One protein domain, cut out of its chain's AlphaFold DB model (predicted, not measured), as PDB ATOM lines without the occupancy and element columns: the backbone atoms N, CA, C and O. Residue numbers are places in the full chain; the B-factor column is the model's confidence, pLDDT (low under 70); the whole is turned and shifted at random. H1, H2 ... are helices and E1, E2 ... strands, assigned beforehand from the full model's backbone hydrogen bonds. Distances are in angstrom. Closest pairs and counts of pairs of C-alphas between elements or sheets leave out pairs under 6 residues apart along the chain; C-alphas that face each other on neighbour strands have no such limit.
ATOM      1  N   GLU A  84     126.357 166.208 200.667       81.69
ATOM      2  CA  GLU A  84     126.670 165.855 199.283       81.69
ATOM      3  C   GLU A  84     126.986 164.362 199.186       81.69
ATOM      4  O   GLU A  84     127.911 163.869 199.836       81.69
ATOM      5  N   GLU A  85     126.227 163.643 198.366       86.75
ATOM      6  CA  GLU A  85     126.437 162.217 198.130       86.75
ATOM      7  C   GLU A  85     126.585 161.915 196.638       86.75
ATOM      8  O   GLU A  85     125.941 162.525 195.781       86.75
ATOM      9  N   SER A  86     127.452 160.948 196.347       90.06
ATOM     10  CA  SER A  86     127.557 160.318 195.031       90.06
ATOM     11  C   SER A  86     126.269 159.543 194.758       90.06
ATOM     12  O   SER A  86     125.695 158.951 195.671       90.06
ATOM     13  N   ILE A  87     125.805 159.500 193.507       92.38
ATOM     14  CA  ILE A  87     124.578 158.755 193.204       92.38
ATOM     15  C   ILE A  87     124.718 157.263 193.543       92.38
ATOM     16  O   ILE A  87     123.745 156.645 193.972       92.38
ATOM     17  N   SER A  88     125.922 156.696 193.417       91.44
ATOM     18  CA  SER A  88     126.195 155.299 193.767       91.44
ATOM     19  C   SER A  88     126.042 154.974 195.258       91.44
ATOM     20  O   SER A  88     125.822 153.809 195.590       91.44
ATOM     21  N   THR A  89     126.136 155.964 196.158       92.31
ATOM     22  CA  THR A  89     126.021 155.741 197.612       92.31
ATOM     23  C   THR A  89     124.597 155.899 198.128       92.31
ATOM     24  O   THR A  89     124.280 155.424 199.220       92.31
ATOM     25  N   ILE A  90     123.725 156.540 197.348       92.94
ATOM     26  CA  ILE A  90     122.344 156.807 197.739       92.94
ATOM     27  C   ILE A  90     121.514 155.514 197.619       92.94
ATOM     28  O   ILE A  90     121.515 154.886 196.556       92.94
ATOM     29  N   PRO A  91     120.743 155.127 198.659       94.19
ATOM     30  CA  PRO A  91     119.831 153.990 198.584       94.19
ATOM     31  C   PRO A  91     118.864 154.103 197.408       94.19
ATOM     32  O   PRO A  91     118.264 155.157 197.164       94.19
ATOM     33  N   ARG A  92     118.687 152.999 196.684       93.94
ATOM     34  CA  ARG A  92     117.947 152.982 195.423       93.94
ATOM     35  C   ARG A  92     116.488 153.400 195.591       93.94
ATOM     36  O   ARG A  92     115.962 154.111 194.741       93.94
ATOM     37  N   GLU A  93     115.875 153.050 196.713       95.94
ATOM     38  CA  GLU A  93     114.497 153.393 197.061       95.94
ATOM     39  C   GLU A  93     114.290 154.914 197.139       95.94
ATOM     40  O   GLU A  93     113.260 155.425 196.699       95.94
ATOM     41  N   LYS A  94     115.288 155.664 197.640       95.00
ATOM     42  CA  LYS A  94     115.233 157.137 197.661       95.00
ATOM     43  C   LYS A  94     115.278 157.704 196.246       95.00
ATOM     44  O   LYS A  94     114.536 158.632 195.933       95.00
ATOM     45  N   LEU A  95     116.138 157.151 195.388       96.44
ATOM     46  CA  LEU A  95     116.254 157.588 193.996       96.44
ATOM     47  C   LEU A  95     114.955 157.317 193.223       96.44
ATOM     48  O   LEU A  95     114.448 158.206 192.543       96.44
ATOM     49  N   GLU A  96     114.380 156.124 193.368       97.44
ATOM     50  CA  GLU A  96     113.157 155.707 192.667       97.44
ATOM     51  C   GLU A  96     111.907 156.499 193.093       97.44
ATOM     52  O   GLU A  96     110.959 156.612 192.317       97.44
ATOM     53  N   ALA A  97     111.919 157.132 194.271       97.06
ATOM     54  CA  ALA A  97     110.845 158.027 194.707       97.06
ATOM     55  C   ALA A  97     110.734 159.321 193.869       97.06
ATOM     56  O   ALA A  97     109.686 159.970 193.862       97.06
ATOM     57  N   VAL A  98     111.806 159.726 193.175       97.38
ATOM     58  CA  VAL A  98     111.877 161.010 192.447       97.38
ATOM     59  C   VAL A  98     112.239 160.826 190.974       97.38
ATOM     60  O   VAL A  98     111.719 161.539 190.104       97.38
ATOM     61  N   PHE A  99     113.120 159.876 190.676       97.62
ATOM     62  CA  PHE A  99     113.683 159.648 189.354       97.62
ATOM     63  C   PHE A  99     113.114 158.381 188.720       97.62
ATOM     64  O   PHE A  99     112.845 157.379 189.375       97.62
ATOM     65  N   THR A 100     112.966 158.409 187.400       97.88
ATOM     66  CA  THR A 100     112.601 157.219 186.627       97.88
ATOM     67  C   THR A 100     113.797 156.265 186.506       97.88
ATOM     68  O   THR A 100     114.945 156.716 186.533       97.88
ATOM     69  N   PRO A 101     113.580 154.963 186.247       97.50
ATOM     70  CA  PRO A 101     114.680 154.018 186.037       97.50
ATOM     71  C   PRO A 101     115.670 154.436 184.935       97.50
ATOM     72  O   PRO A 101     116.868 154.181 185.043       97.50
ATOM     73  N   ALA A 102     115.186 155.105 183.879       97.25
ATOM     74  CA  ALA A 102     116.033 155.613 182.800       97.25
ATOM     75  C   ALA A 102     116.915 156.791 183.242       97.25
ATOM     76  O   ALA A 102     118.075 156.865 182.846       97.25
ATOM     77  N   GLU A 103     116.377 157.685 184.073       97.88
ATOM     78  CA  GLU A 103     117.126 158.796 184.666       97.88
ATOM     79  C   GLU A 103     118.203 158.282 185.622       97.88
ATOM     80  O   GLU A 103     119.358 158.662 185.469       97.88
ATOM     81  N   ILE A 104     117.858 157.361 186.529       97.00
ATOM     82  CA  ILE A 104     118.805 156.777 187.493       97.00
ATOM     83  C   ILE A 104     119.968 156.096 186.766       97.00
ATOM     84  O   ILE A 104     121.131 156.333 187.091       97.00
ATOM     85  N   ARG A 105     119.668 155.278 185.749       96.81
ATOM     86  CA  ARG A 105     120.692 154.608 184.938       96.81
ATOM     87  C   ARG A 105     121.652 155.611 184.300       96.81
ATOM     88  O   ARG A 105     122.860 155.412 184.357       96.81
ATOM     89  N   ASP A 106     121.126 156.669 183.691       97.38
ATOM     90  CA  ASP A 106     121.949 157.628 182.950       97.38
ATOM     91  C   ASP A 106     122.710 158.584 183.882       97.38
ATOM     92  O   ASP A 106     123.800 159.034 183.537       97.38
ATOM     93  N   MET A 107     122.185 158.843 185.082       96.25
ATOM     94  CA  MET A 107     122.910 159.516 186.159       96.25
ATOM     95  C   MET A 107     124.104 158.674 186.651       96.25
ATOM     96  O   MET A 107     125.211 159.199 186.728       96.25
ATOM     97  N   LEU A 108     123.910 157.372 186.910       95.75
ATOM     98  CA  LEU A 108     124.991 156.443 187.287       95.75
ATOM     99  C   LEU A 108     126.046 156.314 186.179       95.75
ATOM    100  O   LEU A 108     127.244 156.334 186.450       95.75
ATOM    101  N   ALA A 109     125.612 156.216 184.919       95.25
ATOM    102  CA  ALA A 109     126.520 156.176 183.778       95.25
ATOM    103  C   ALA A 109     127.340 157.472 183.662       95.25
ATOM    104  O   ALA A 109     128.545 157.407 183.435       95.25
ATOM    105  N   CYS A 110     126.715 158.637 183.873       94.81
ATOM    106  CA  CYS A 110     127.408 159.925 183.881       94.81
ATOM    107  C   CYS A 110     128.497 159.987 184.965       94.81
ATOM    108  O   CYS A 110     129.629 160.349 184.656       94.81
ATOM    109  N   GLU A 111     128.186 159.580 186.199       94.12
ATOM    110  CA  GLU A 111     129.151 159.528 187.310       94.12
ATOM    111  C   GLU A 111     130.358 158.629 186.991       94.12
ATOM    112  O   GLU A 111     131.504 158.955 187.298       94.12
ATOM    113  N   GLN A 112     130.114 157.503 186.322       92.88
ATOM    114  CA  GLN A 112     131.141 156.521 185.967       92.88
ATOM    115  C   GLN A 112     131.896 156.859 184.668       92.88
ATOM    116  O   GLN A 112     132.662 156.029 184.172       92.88
ATOM    117  N   ASN A 113     131.691 158.053 184.096       93.06
ATOM    118  CA  ASN A 113     132.227 158.463 182.791       93.06
ATOM    119  C   ASN A 113     131.872 157.493 181.640       93.06
ATOM    120  O   ASN A 113     132.642 157.311 180.697       93.06
ATOM    121  N   GLN A 114     130.700 156.858 181.714       94.75
ATOM    122  CA  GLN A 114     130.159 155.957 180.694       94.75
ATOM    123  C   GLN A 114     129.195 156.691 179.747       94.75
ATOM    124  O   GLN A 114     128.666 157.743 180.104       94.75
ATOM    125  N   PRO A 115     128.913 156.161 178.542       95.31
ATOM    126  CA  PRO A 115     127.917 156.745 177.644       95.31
ATOM    127  C   PRO A 115     126.515 156.796 178.272       95.31
ATOM    128  O   PRO A 115     126.031 155.808 178.817       95.31
ATOM    129  N   TYR A 116     125.837 157.940 178.144       96.12
ATOM    130  CA  TYR A 116     124.501 158.176 178.703       96.12
ATOM    131  C   TYR A 116     123.628 159.028 177.770       96.12
ATOM    132  O   TYR A 116     124.127 159.756 176.907       96.12
ATOM    133  N   ILE A 117     122.303 158.988 177.957       96.38
ATOM    134  CA  ILE A 117     121.373 159.834 177.198       96.38
ATOM    135  C   ILE A 117     121.252 161.197 177.884       96.38
ATOM    136  O   ILE A 117     120.668 161.333 178.961       96.38
ATOM    137  N   ARG A 118     121.742 162.248 177.216       94.81
ATOM    138  CA  ARG A 118     121.718 163.628 177.737       94.81
ATOM    139  C   ARG A 118     120.333 164.087 178.192       94.81
ATOM    140  O   ARG A 118     120.225 164.741 179.223       94.81
ATOM    141  N   GLN A 119     119.277 163.747 177.452       97.25
ATOM    142  CA  GLN A 119     117.912 164.170 177.779       97.25
ATOM    143  C   GLN A 119     117.442 163.643 179.142       97.25
ATOM    144  O   GLN A 119     116.781 164.373 179.881       97.25
ATOM    145  N   ASN A 120     117.809 162.410 179.494       96.62
ATOM    146  CA  ASN A 120     117.465 161.831 180.790       96.62
ATOM    147  C   ASN A 120     118.241 162.526 181.913       96.62
ATOM    148  O   ASN A 120     117.645 162.881 182.924       96.62
ATOM    149  N   LEU A 121     119.523 162.844 181.701       95.12
ATOM    150  CA  LEU A 121     120.298 163.620 182.673       95.12
ATOM    151  C   LEU A 121     119.721 165.033 182.890       95.12
ATOM    152  O   LEU A 121     119.643 165.492 184.025       95.12
ATOM    153  N   TYR A 122     119.268 165.717 181.833       95.81
ATOM    154  CA  TYR A 122     118.610 167.025 181.963       95.81
ATOM    155  C   TYR A 122     117.307 166.946 182.761       95.81
ATOM    156  O   TYR A 122     117.085 167.757 183.661       95.81
ATOM    157  N   ARG A 123     116.462 165.952 182.466       96.75
ATOM    158  CA  ARG A 123     115.220 165.718 183.217       96.75
ATOM    159  C   ARG A 123     115.494 165.378 184.679       96.75
ATOM    160  O   ARG A 123     114.767 165.851 185.544       96.75
ATOM    161  N   ALA A 124     116.552 164.616 184.955       96.44
ATOM    162  CA  ALA A 124     116.986 164.320 186.312       96.44
ATOM    163  C   ALA A 124     117.459 165.575 187.056       96.44
ATOM    164  O   ALA A 124     116.977 165.843 188.150       96.44
ATOM    165  N   ARG A 125     118.344 166.384 186.455       94.88
ATOM    166  CA  ARG A 125     118.872 167.621 187.065       94.88
ATOM    167  C   ARG A 125     117.770 168.599 187.461       94.88
ATOM    168  O   ARG A 125     117.840 169.188 188.533       94.88
ATOM    169  N   ALA A 126     116.711 168.700 186.658       95.94
ATOM    170  CA  ALA A 126     115.537 169.513 186.982       95.94
ATOM    171  C   ALA A 126     114.786 169.056 188.253       95.94
ATOM    172  O   ALA A 126     113.949 169.790 188.765       95.94
ATOM    173  N   LYS A 127     115.064 167.851 188.767       96.69
ATOM    174  CA  LYS A 127     114.450 167.289 189.978       96.69
ATOM    175  C   LYS A 127     115.393 167.273 191.185       96.69
ATOM    176  O   LYS A 127     114.971 166.819 192.244       96.69
ATOM    177  N   TYR A 128     116.638 167.741 191.056       93.69
ATOM    178  CA  TYR A 128     117.613 167.694 192.157       93.69
ATOM    179  C   TYR A 128     117.152 168.512 193.355       93.69
ATOM    180  O   TYR A 128     117.163 167.993 194.460       93.69
ATOM    181  N   GLU A 129     116.635 169.722 193.132       89.31
ATOM    182  CA  GLU A 129     116.089 170.555 194.211       89.31
ATOM    183  C   GLU A 129     114.937 169.848 194.947       89.31
ATOM    184  O   GLU A 129     114.852 169.872 196.172       89.31
ATOM    185  N   LYS A 130     114.057 169.154 194.210       91.88
ATOM    186  CA  LYS A 130     112.981 168.357 194.815       91.88
ATOM    187  C   LYS A 130     113.542 167.195 195.641       91.88
ATOM    188  O   LYS A 130     113.007 166.901 196.705       91.88
ATOM    189  N   PHE A 131     114.574 166.518 195.144       93.06
ATOM    190  CA  PHE A 131     115.228 165.423 195.856       93.06
ATOM    191  C   PHE A 131     115.916 165.913 197.140       93.06
ATOM    192  O   PHE A 131     115.728 165.307 198.193       93.06
ATOM    193  N   GLU A 132     116.633 167.035 197.061       88.75
ATOM    194  CA  GLU A 132     117.288 167.701 198.190       88.75
ATOM    195  C   GLU A 132     116.268 168.050 199.277       88.75
ATOM    196  O   GLU A 132     116.410 167.592 200.405       88.75
ATOM    197  N   LYS A 133     115.148 168.693 198.921       82.44
ATOM    198  CA  LYS A 133     114.064 169.009 199.871       82.44
ATOM    199  C   LYS A 133     113.430 167.783 200.533       82.44
ATOM    200  O   LYS A 133     112.974 167.871 201.667       82.44
ATOM    201  N   LEU A 134     113.345 166.650 199.831       85.81
ATOM    202  CA  LEU A 134     112.726 165.431 200.369       85.81
ATOM    203  C   LEU A 134     113.661 164.634 201.280       85.81
ATOM    204  O   LEU A 134     113.182 163.943 202.178       85.81
ATOM    205  N   PHE A 135     114.971 164.678 201.031       87.38
ATOM    206  CA  PHE A 135     115.916 163.759 201.665       87.38
ATOM    207  C   PHE A 135     117.109 164.430 202.357       87.38
ATOM    208  O   PHE A 135     117.890 163.703 202.972       87.38
ATOM    209  N   GLY A 136     117.270 165.755 202.261       81.69
ATOM    210  CA  GLY A 136     118.419 166.502 202.796       81.69
ATOM    211  C   GLY A 136     119.753 166.117 202.146       81.69
ATOM    212  O   GLY A 136     120.811 166.221 202.766       81.69
ATOM    213  N   ILE A 137     119.703 165.564 200.929       86.75
ATOM    214  CA  ILE A 137     120.870 165.058 200.203       86.75
ATOM    215  C   ILE A 137     120.982 165.798 198.880       86.75
ATOM    216  O   ILE A 137     120.080 165.738 198.043       86.75
ATOM    217  N   LYS A 138     122.139 166.410 198.653       88.50
ATOM    218  CA  LYS A 138     122.500 166.994 197.369       88.50
ATOM    219  C   LYS A 138     123.275 165.980 196.548       88.50
ATOM    220  O   LYS A 138     124.293 165.443 196.978       88.50
ATOM    221  N   ILE A 139     122.770 165.706 195.354       90.69
ATOM    222  CA  ILE A 139     123.373 164.719 194.461       90.69
ATOM    223  C   ILE A 139     124.586 165.344 193.773       90.69
ATOM    224  O   ILE A 139     124.468 166.380 193.112       90.69
ATOM    225  N   ARG A 140     125.736 164.679 193.878       84.19
ATOM    226  CA  ARG A 140     126.961 165.028 193.160       84.19
ATOM    227  C   ARG A 140     127.158 164.073 191.981       84.19
ATOM    228  O   ARG A 140     127.317 162.876 192.192       84.19
TER     229      ARG A 140
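What this domain is: This is residues 84 to 140 of the 141 residues of an uncharacterized protein of uncultured archaeon (UniProt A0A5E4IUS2). Four short helices follow one another round a small compact body, and two short strands, E1 at the start of the printed part and E2 at its end, lie side by side as a two-stranded sheet. Toward one end of the longest axis H3 packs across H2, toward the other H4 packs beside E2, and H1 lies near both H2 and H4. The printed part has 57 residues, with four named helices and two named strands in the order E1, H1, H2, H3, H4, E2; the sheet has the order E1, E2 and is parallel, and the class is mostly helix. The whole is compact, with a radius of gyration of the C-alphas of 10.2 A and spans of 28 by 19 by 17 A.

Where its parts are: E1 is residues 84 to 86, beginning at C-alpha 84 at (126.670, 165.855, 199.283). H1 follows as residues 92 to 96. H2, the longest helix, is residues 101 to 111, 15.5 A from C-alpha 101 at (114.680, 154.018, 186.037) to C-alpha 111. H3, residues 118 to 125, is 10.5 A long, and H4, residues 128 to 135, is 10.4 A long. E2 is residues 137 to 140, 9.3 A long, ending at C-alpha 140 at (126.961, 165.028, 193.160).

How they stand to each other: E1 and E2 are parallel neighbours, with 53 degrees between their directions. The C-alphas of residues 84 and 138 face each other at 4.7 A; N 85 and O 138 are within hydrogen-bond range at 3.0 A, as are N 140 and O 85 at 2.9 A. With the four helices between them, they form a strand-helix-strand unit, two parallel neighbour strands joined through helices. The closest C-alphas of H4 and E2 are those of Glu 132 and Lys 138, 5.3 A apart. H1 and H4 are close but not clearly touching, the closest C-alphas being those of Lys 94 and Phe 135 at 7.8 A. H1 and H2 are also close but not clearly touching, with Leu 95 and Ile 104 closest at 7.0 A between C-alphas. H2 and H3 touch, the C-alphas of Glu 103 and Asn 120 being closest at 4.9 A, and their lines are about perpendicular at 84 degrees. H3 and H4 meet only through their link. H2 and E2 are apart, but only just, at 8.3 A. In H1, H2, H3 and H4 every O i to N i+4 pair is within hydrogen-bond range.

The domain as a whole: The C-alphas of Pro 115 and Lys 133 are the two farthest apart, at 28.9 A, while those of Glu 84 and Arg 140, the first and last printed, are 6.2 A apart. The printed part has no cut. The link from H2 to H3, six residues, is short; the other links are tight. The mean pLDDT of the printed part is 93.4, and no printed residue is under 70.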